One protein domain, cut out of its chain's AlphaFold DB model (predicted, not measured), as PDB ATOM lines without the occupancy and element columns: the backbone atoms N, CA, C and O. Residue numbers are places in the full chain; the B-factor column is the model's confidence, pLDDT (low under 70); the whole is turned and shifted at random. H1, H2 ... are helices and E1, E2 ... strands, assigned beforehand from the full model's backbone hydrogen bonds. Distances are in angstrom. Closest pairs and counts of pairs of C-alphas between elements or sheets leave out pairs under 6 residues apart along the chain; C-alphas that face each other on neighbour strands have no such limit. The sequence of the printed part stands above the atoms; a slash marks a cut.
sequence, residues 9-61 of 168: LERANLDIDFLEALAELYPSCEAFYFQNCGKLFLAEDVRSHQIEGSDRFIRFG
ATOM      1  N   LEU A   9       6.367  -1.781 -42.511       95.19
ATOM      2  CA  LEU A   9       6.603  -1.576 -43.939       95.19
ATOM      3  C   LEU A   9       7.261  -0.221 -44.252       95.19
ATOM      4  O   LEU A   9       8.177  -0.139 -45.068       95.19
ATOM      5  N   GLU A  10       6.822   0.849 -43.588       95.06
ATOM      6  CA  GLU A  10       7.418   2.179 -43.752       95.06
ATOM      7  C   GLU A  10       8.834   2.232 -43.174       95.06
ATOM      8  O   GLU A  10       9.720   2.824 -43.787       95.06
ATOM      9  N   ARG A  11       9.076   1.564 -42.035       95.12
ATOM     10  CA  ARG A  11      10.432   1.410 -41.485       95.12
ATOM     11  C   ARG A  11      11.351   0.653 -42.447       95.12
ATOM     12  O   ARG A  11      12.463   1.105 -42.681       95.12
ATOM     13  N   ALA A  12      10.871  -0.445 -43.032       95.88
ATOM     14  CA  ALA A  12      11.632  -1.245 -43.989       95.88
ATOM     15  C   ALA A  12      12.040  -0.433 -45.225       95.88
ATOM     16  O   ALA A  12      13.201  -0.466 -45.629       95.88
ATOM     17  N   ASN A  13      11.099   0.325 -45.798       94.94
ATOM     18  CA  ASN A  13      11.389   1.206 -46.928       94.94
ATOM     19  C   ASN A  13      12.389   2.295 -46.549       94.94
ATOM     20  O   ASN A  13      13.357   2.490 -47.269       94.94
ATOM     21  N   LEU A  14      12.213   2.943 -45.395       94.56
ATOM     22  CA  LEU A  14      13.139   3.970 -44.932       94.56
ATOM     23  C   LEU A  14      14.569   3.434 -44.751       94.56
ATOM     24  O   LEU A  14      15.520   4.102 -45.153       94.56
ATOM     25  N   ASP A  15      14.728   2.247 -44.158       94.00
ATOM     26  CA  ASP A  15      16.041   1.625 -43.950       94.00
ATOM     27  C   ASP A  15      16.752   1.338 -45.285       94.00
ATOM     28  O   ASP A  15      17.968   1.519 -45.397       94.00
ATOM     29  N   ILE A  16      16.001   0.928 -46.312       94.62
ATOM     30  CA  ILE A  16      16.551   0.659 -47.645       94.62
ATOM     31  C   ILE A  16      16.793   1.936 -48.443       94.62
ATOM     32  O   ILE A  16      17.853   2.062 -49.046       94.62
ATOM     33  N   ASP A  17      15.888   2.907 -48.406       94.94
ATOM     34  CA  ASP A  17      16.103   4.197 -49.064       94.94
ATOM     35  C   ASP A  17      17.346   4.890 -48.469       94.94
ATOM     36  O   ASP A  17      18.127   5.530 -49.176       94.94
ATOM     37  N   PHE A  18      17.597   4.700 -47.168       94.62
ATOM     38  CA  PHE A  18      18.833   5.136 -46.525       94.62
ATOM     39  C   PHE A  18      20.067   4.377 -47.037       94.62
ATOM     40  O   PHE A  18      21.086   5.006 -47.328       94.62
ATOM     41  N   LEU A  19      19.997   3.049 -47.183       95.19
ATOM     42  CA  LEU A  19      21.070   2.247 -47.784       95.19
ATOM     43  C   LEU A  19      21.395   2.710 -49.215       95.19
ATOM     44  O   LEU A  19      22.568   2.885 -49.545       95.19
ATOM     45  N   GLU A  20      20.376   2.913 -50.048       94.38
ATOM     46  CA  GLU A  20      20.519   3.368 -51.435       94.38
ATOM     47  C   GLU A  20      21.157   4.765 -51.487       94.38
ATOM     48  O   GLU A  20      22.125   4.976 -52.223       94.38
ATOM     49  N   ALA A  21      20.717   5.688 -50.625       96.25
ATOM     50  CA  ALA A  21      21.328   7.010 -50.498       96.25
ATOM     51  C   ALA A  21      22.806   6.931 -50.073       96.25
ATOM     52  O   ALA A  21      23.645   7.661 -50.600       96.25
ATOM     53  N   LEU A  22      23.169   6.028 -49.152       96.25
ATOM     54  CA  LEU A  22      24.575   5.789 -48.808       96.25
ATOM     55  C   LEU A  22      25.363   5.235 -50.005       96.25
ATOM     56  O   LEU A  22      26.500   5.647 -50.236       96.25
ATOM     57  N   ALA A  23      24.782   4.325 -50.785       95.69
ATOM     58  CA  ALA A  23      25.426   3.768 -51.972       95.69
ATOM     59  C   ALA A  23      25.671   4.812 -53.072       95.69
ATOM     60  O   ALA A  23      26.688   4.718 -53.770       95.69
ATOM     61  N   GLU A  24      24.799   5.816 -53.180       95.44
ATOM     62  CA  GLU A  24      24.977   6.980 -54.053       95.44
ATOM     63  C   GLU A  24      26.041   7.953 -53.515       95.44
ATOM     64  O   GLU A  24      26.936   8.367 -54.253       95.44
ATOM     65  N   LEU A  25      25.986   8.292 -52.221       97.62
ATOM     66  CA  LEU A  25      26.897   9.257 -51.590       97.62
ATOM     67  C   LEU A  25      28.346   8.759 -51.497       97.62
ATOM     68  O   LEU A  25      29.276   9.569 -51.488       97.62
ATOM     69  N   TYR A  26      28.549   7.441 -51.430       96.88
ATOM     70  CA  TYR A  26      29.862   6.811 -51.311       96.88
ATOM     71  C   TYR A  26      30.169   5.919 -52.528       96.88
ATOM     72  O   TYR A  26      30.260   4.695 -52.397       96.88
ATOM     73  N   PRO A  27      30.401   6.496 -53.724       95.38
ATOM     74  CA  PRO A  27      30.609   5.720 -54.948       95.38
ATOM     75  C   PRO A  27      31.891   4.872 -54.922       95.38
ATOM     76  O   PRO A  27      31.965   3.858 -55.610       95.38
ATOM     77  N   SER A  28      32.886   5.247 -54.107       97.00
ATOM     78  CA  SER A  28      34.108   4.459 -53.887       97.00
ATOM     79  C   SER A  28      33.953   3.355 -52.835       97.00
ATOM     80  O   SER A  28      34.928   2.672 -52.540       97.00
ATOM     81  N   CYS A  29      32.774   3.200 -52.223       97.19
ATOM     82  CA  CYS A  29      32.491   2.072 -51.341       97.19
ATOM     83  C   CYS A  29      32.586   0.764 -52.140       97.19
ATOM     84  O   CYS A  29      32.001   0.659 -53.223       97.19
ATOM     85  N   GLU A  30      33.307  -0.219 -51.597       97.81
ATOM     86  CA  GLU A  30      33.487  -1.541 -52.209       97.81
ATOM     87  C   GLU A  30      32.468  -2.564 -51.699       97.81
ATOM     88  O   GLU A  30      32.056  -3.448 -52.451       97.81
ATOM     89  N   ALA A  31      32.029  -2.443 -50.442       97.88
ATOM     90  CA  ALA A  31      31.130  -3.406 -49.820       97.88
ATOM     91  C   ALA A  31      30.296  -2.807 -48.679       97.88
ATOM     92  O   ALA A  31      30.747  -1.922 -47.952       97.88
ATOM     93  N   PHE A  32      29.100  -3.360 -48.485       97.62
ATOM     94  CA  PHE A  32      28.192  -3.038 -47.386       97.62
ATOM     95  C   PHE A  32      28.095  -4.216 -46.423       97.62
ATOM     96  O   PHE A  32      27.712  -5.318 -46.820       97.62
ATOM     97  N   TYR A  33      28.422  -3.971 -45.153       97.31
ATOM     98  CA  TYR A  33      28.246  -4.943 -44.078       97.31
ATOM     99  C   TYR A  33      27.030  -4.593 -43.219       97.31
ATOM    100  O   TYR A  33      26.983  -3.547 -42.569       97.31
ATOM    101  N   PHE A  34      26.062  -5.501 -43.184       95.88
ATOM    102  CA  PHE A  34      24.817  -5.362 -42.444       95.88
ATOM    103  C   PHE A  34      24.977  -6.011 -41.074       95.88
ATOM    104  O   PHE A  34      24.706  -7.198 -40.905       95.88
ATOM    105  N   GLN A  35      25.418  -5.234 -40.082       92.81
ATOM    106  CA  GLN A  35      25.728  -5.744 -38.737       92.81
ATOM    107  C   GLN A  35      24.573  -6.535 -38.103       92.81
ATOM    108  O   GLN A  35      24.814  -7.542 -37.444       92.81
ATOM    109  N   ASN A  36      23.328  -6.113 -38.337       91.56
ATOM    110  CA  ASN A  36      22.147  -6.708 -37.709       91.56
ATOM    111  C   ASN A  36      21.851  -8.140 -38.182       91.56
ATOM    112  O   ASN A  36      21.324  -8.929 -37.408       91.56
ATOM    113  N   CYS A  37      22.188  -8.483 -39.430       95.25
ATOM    114  CA  CYS A  37      21.920  -9.803 -40.015       95.25
ATOM    115  C   CYS A  37      23.193 -10.550 -40.449       95.25
ATOM    116  O   CYS A  37      23.143 -11.717 -40.839       95.25
ATOM    117  N   GLY A  38      24.353  -9.896 -40.370       95.50
ATOM    118  CA  GLY A  38      25.664 -10.458 -40.684       95.50
ATOM    119  C   GLY A  38      25.974 -10.596 -42.176       95.50
ATOM    120  O   GLY A  38      26.970 -11.234 -42.513       95.50
ATOM    121  N   LYS A  39      25.163 -10.025 -43.077       96.88
ATOM    122  CA  LYS A  39      25.404 -10.109 -44.527       96.88
ATOM    123  C   LYS A  39      26.467  -9.116 -44.980       96.88
ATOM    124  O   LYS A  39      26.525  -7.986 -44.497       96.88
ATOM    125  N   LEU A  40      27.269  -9.539 -45.951       97.38
ATOM    126  CA  LEU A  40      28.231  -8.709 -46.665       97.38
ATOM    127  C   LEU A  40      27.883  -8.746 -48.153       97.38
ATOM    128  O   LEU A  40      27.798  -9.827 -48.733       97.38
ATOM    129  N   PHE A  41      27.692  -7.577 -48.751       97.38
ATOM    130  CA  PHE A  41      27.408  -7.429 -50.177       97.38
ATOM    131  C   PHE A  41      28.461  -6.560 -50.842       97.38
ATOM    132  O   PHE A  41      28.957  -5.618 -50.220       97.38
ATOM    133  N   LEU A  42      28.755  -6.827 -52.115       97.94
ATOM    134  CA  LEU A  42      29.497  -5.872 -52.926       97.94
ATOM    135  C   LEU A  42      28.642  -4.621 -53.120       97.94
ATOM    136  O   LEU A  42      27.424  -4.690 -53.284       97.94
ATOM    137  N   ALA A  43      29.283  -3.461 -53.133       96.94
ATOM    138  CA  ALA A  43      28.583  -2.203 -53.348       96.94
ATOM    139  C   ALA A  43      27.927  -2.129 -54.738       96.94
ATOM    140  O   ALA A  43      26.924  -1.441 -54.906       96.94
ATOM    141  N   GLU A  44      28.451  -2.859 -55.728       95.69
ATOM    142  CA  GLU A  44      27.813  -3.010 -57.041       95.69
ATOM    143  C   GLU A  44      26.483  -3.770 -56.961       95.69
ATOM    144  O   GLU A  44      25.510  -3.330 -57.569       95.69
ATOM    145  N   ASP A  45      26.393  -4.837 -56.164       95.69
ATOM    146  CA  ASP A  45      25.144  -5.589 -55.974       95.69
ATOM    147  C   ASP A  45      24.059  -4.725 -55.317       95.69
ATOM    148  O   ASP A  45      22.879  -4.849 -55.638       95.69
ATOM    149  N   VAL A  46      24.463  -3.831 -54.408       95.75
ATOM    150  CA  VAL A  46      23.554  -2.867 -53.772       95.75
ATOM    151  C   VAL A  46      23.122  -1.794 -54.774       95.75
ATOM    152  O   VAL A  46      21.952  -1.460 -54.834       95.75
ATOM    153  N   ARG A  47      24.025  -1.271 -55.608       94.31
ATOM    154  CA  ARG A  47      23.667  -0.228 -56.590       94.31
ATOM    155  C   ARG A  47      22.875  -0.736 -57.797       94.31
ATOM    156  O   ARG A  47      22.168   0.047 -58.419       94.31
ATOM    157  N   SER A  48      23.044  -2.001 -58.179       93.50
ATOM    158  CA  SER A  48      22.499  -2.548 -59.431       93.50
ATOM    159  C   SER A  48      21.224  -3.380 -59.262       93.50
ATOM    160  O   SER A  48      20.660  -3.830 -60.266       93.50
ATOM    161  N   HIS A  49      20.741  -3.584 -58.028       92.75
ATOM    162  CA  HIS A  49      19.538  -4.383 -57.799       92.75
ATOM    163  C   HIS A  49      18.312  -3.807 -58.520       92.75
ATOM    164  O   HIS A  49      18.164  -2.602 -58.680       92.75
ATOM    165  N   GLN A  50      17.400  -4.692 -58.919       93.25
ATOM    166  CA  GLN A  50      16.140  -4.341 -59.596       93.25
ATOM    167  C   GLN A  50      14.908  -4.702 -58.751       93.25
ATOM    168  O   GLN A  50      13.796  -4.768 -59.258       93.25
ATOM    169  N   ILE A  51      15.119  -5.025 -57.472       93.12
ATOM    170  CA  ILE A  51      14.045  -5.386 -56.546       93.12
ATOM    171  C   ILE A  51      13.299  -4.112 -56.159       93.12
ATOM    172  O   ILE A  51      13.929  -3.102 -55.849       93.12
ATOM    173  N   GLU A  52      11.973  -4.177 -56.153       88.31
ATOM    174  CA  GLU A  52      11.092  -3.070 -55.786       88.31
ATOM    175  C   GLU A  52      10.375  -3.358 -54.460       88.31
ATOM    176  O   GLU A  52      10.312  -4.497 -53.995       88.31
ATOM    177  N   GLY A  53       9.827  -2.312 -53.839       89.00
ATOM    178  CA  GLY A  53       8.998  -2.440 -52.640       89.00
ATOM    179  C   GLY A  53       9.742  -2.975 -51.411       89.00
ATOM    180  O   GLY A  53      10.938  -2.734 -51.223       89.00
ATOM    181  N   SER A  54       9.003  -3.680 -50.556       88.06
ATOM    182  CA  SER A  54       9.475  -4.222 -49.276       88.06
ATOM    183  C   SER A  54      10.433  -5.395 -49.403       88.06
ATOM    184  O   SER A  54      11.252  -5.610 -48.508       88.06
ATOM    185  N   ASP A  55      10.409  -6.109 -50.527       94.25
ATOM    186  CA  ASP A  55      11.329  -7.219 -50.782       94.25
ATOM    187  C   ASP A  55      12.791  -6.768 -50.853       94.25
ATOM    188  O   ASP A  55      13.701  -7.566 -50.611       94.25
ATOM    189  N   ARG A  56      13.049  -5.471 -51.087       95.50
ATOM    190  CA  ARG A  56      14.394  -4.897 -50.934       95.50
ATOM    191  C   ARG A  56      14.929  -5.114 -49.515       95.50
ATOM    192  O   ARG A  56      16.083  -5.507 -49.339       95.50
ATOM    193  N   PHE A  57      14.085  -4.933 -48.496       97.12
ATOM    194  CA  PHE A  57      14.472  -5.187 -47.110       97.12
ATOM    195  C   PHE A  57      14.728  -6.673 -46.871       97.12
ATOM    196  O   PHE A  57      15.749  -7.030 -46.288       97.12
ATOM    197  N   ILE A  58      13.868  -7.552 -47.389       97.69
ATOM    198  CA  ILE A  58      14.065  -9.004 -47.292       97.69
ATOM    199  C   ILE A  58      15.397  -9.423 -47.936       97.69
ATOM    200  O   ILE A  58      16.141 -10.232 -47.380       97.69
ATOM    201  N   ARG A  59      15.769  -8.816 -49.071       96.38
ATOM    202  CA  ARG A  59      17.042  -9.083 -49.752       96.38
ATOM    203  C   ARG A  59      18.260  -8.707 -48.911       96.38
ATOM    204  O   ARG A  59      19.203  -9.503 -48.840       96.38
ATOM    205  N   PHE A  60      18.292  -7.503 -48.349       96.69
ATOM    206  CA  PHE A  60      19.502  -6.955 -47.726       96.69
ATOM    207  C   PHE A  60      19.500  -7.080 -46.202       96.69
ATOM    208  O   PHE A  60      20.498  -7.497 -45.616       96.69
ATOM    209  N   GLY A  61      18.373  -6.756 -45.574       96.81
ATOM    210  CA  GLY A  61      18.187  -6.718 -44.128       96.81
ATOM    211  C   GLY A  61      17.971  -8.083 -43.478       96.81
ATOM    212  O   GLY A  61      18.240  -8.209 -42.289       96.81
TER     213      GLY A  61
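This is residues 9 to 61 of the 168 residues of the protein "DUF4261 domain-containing protein" of uncultured Flavonifractor sp (UniProt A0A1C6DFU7). One long helix, H1, runs along one side of the domain, and two short helices pack on it at steep angles, H3 on residues 12 to 16 and H2 on residues 20 to 24. A small two-stranded hairpin, E1 and E2, lies away from H1; H2 follows directly from E2, and the last residues of H3 come near both strands. The printed part has 53 residues, with three named helices and two named strands in the order H1, E1, E2, H2, H3; the sheet, of order E1 - E2, is antiparallel, and the class is mixed, helices and strands. The whole is compact, with a radius of gyration of the C-alphas of 10.4 A and spans of 30 by 21 by 16 A.

H1, residues 9 to 25, is joined by a tight link to E1, residues 31 to 34. E1 forms a hairpin with E2, residues 39 to 42: the strands are antiparallel, with 162 degrees between their directions. N 34 and O 39 are within hydrogen-bond range at 2.8 A, as are N 32 and O 41 at 2.9 A. H1 and E2 are apart. H2, residues 43 to 48, touches H1 with residues 20 to 24 of H1 alone; the closest C-alphas, of Ala 23 and Arg 47, are 6.4 A apart. These two helices run opposite ways at a steep tilt of 69 degrees, only just short of about perpendicular. The closest C-alphas of E1 and H2, of Ala 31 and Ala 43, are 4.5 A apart. H3, residues 55 to 61, touches H1 with residues 12 to 16 of H1 alone, Ala 12 and Phe 57 having the closest C-alphas at 5.8 A. They run the same way at a steep tilt of 67 degrees. H2 and H3 are only just apart, at 8.3 A. The closest C-alphas of E1 and H3, of Phe 34 and Gly 61, are 7.0 A apart. In H1, H2 and H3 every O i to N i+4 pair is within hydrogen-bond range.

H1 begins with C-alpha 9 at (6.603, -1.576, -43.939) and is 24.2 A long from first to last C-alpha. E1 measures 9.9 A in the same way, and E2 measures 10.3 A, from C-alpha 39 at (25.404, -10.109, -44.527). H2 is 8.6 A long. H3 is 9.6 A long and ends with C-alpha 61 at (18.187, -6.718, -44.128).

The two C-alphas farthest apart are those of Leu 9 and Ser 28, at 29.9 A. The printed part has no cut and no long link; the link from H2 to H3, six residues, is short. The mean pLDDT of the printed part is 95.2, and no printed residue is under 70.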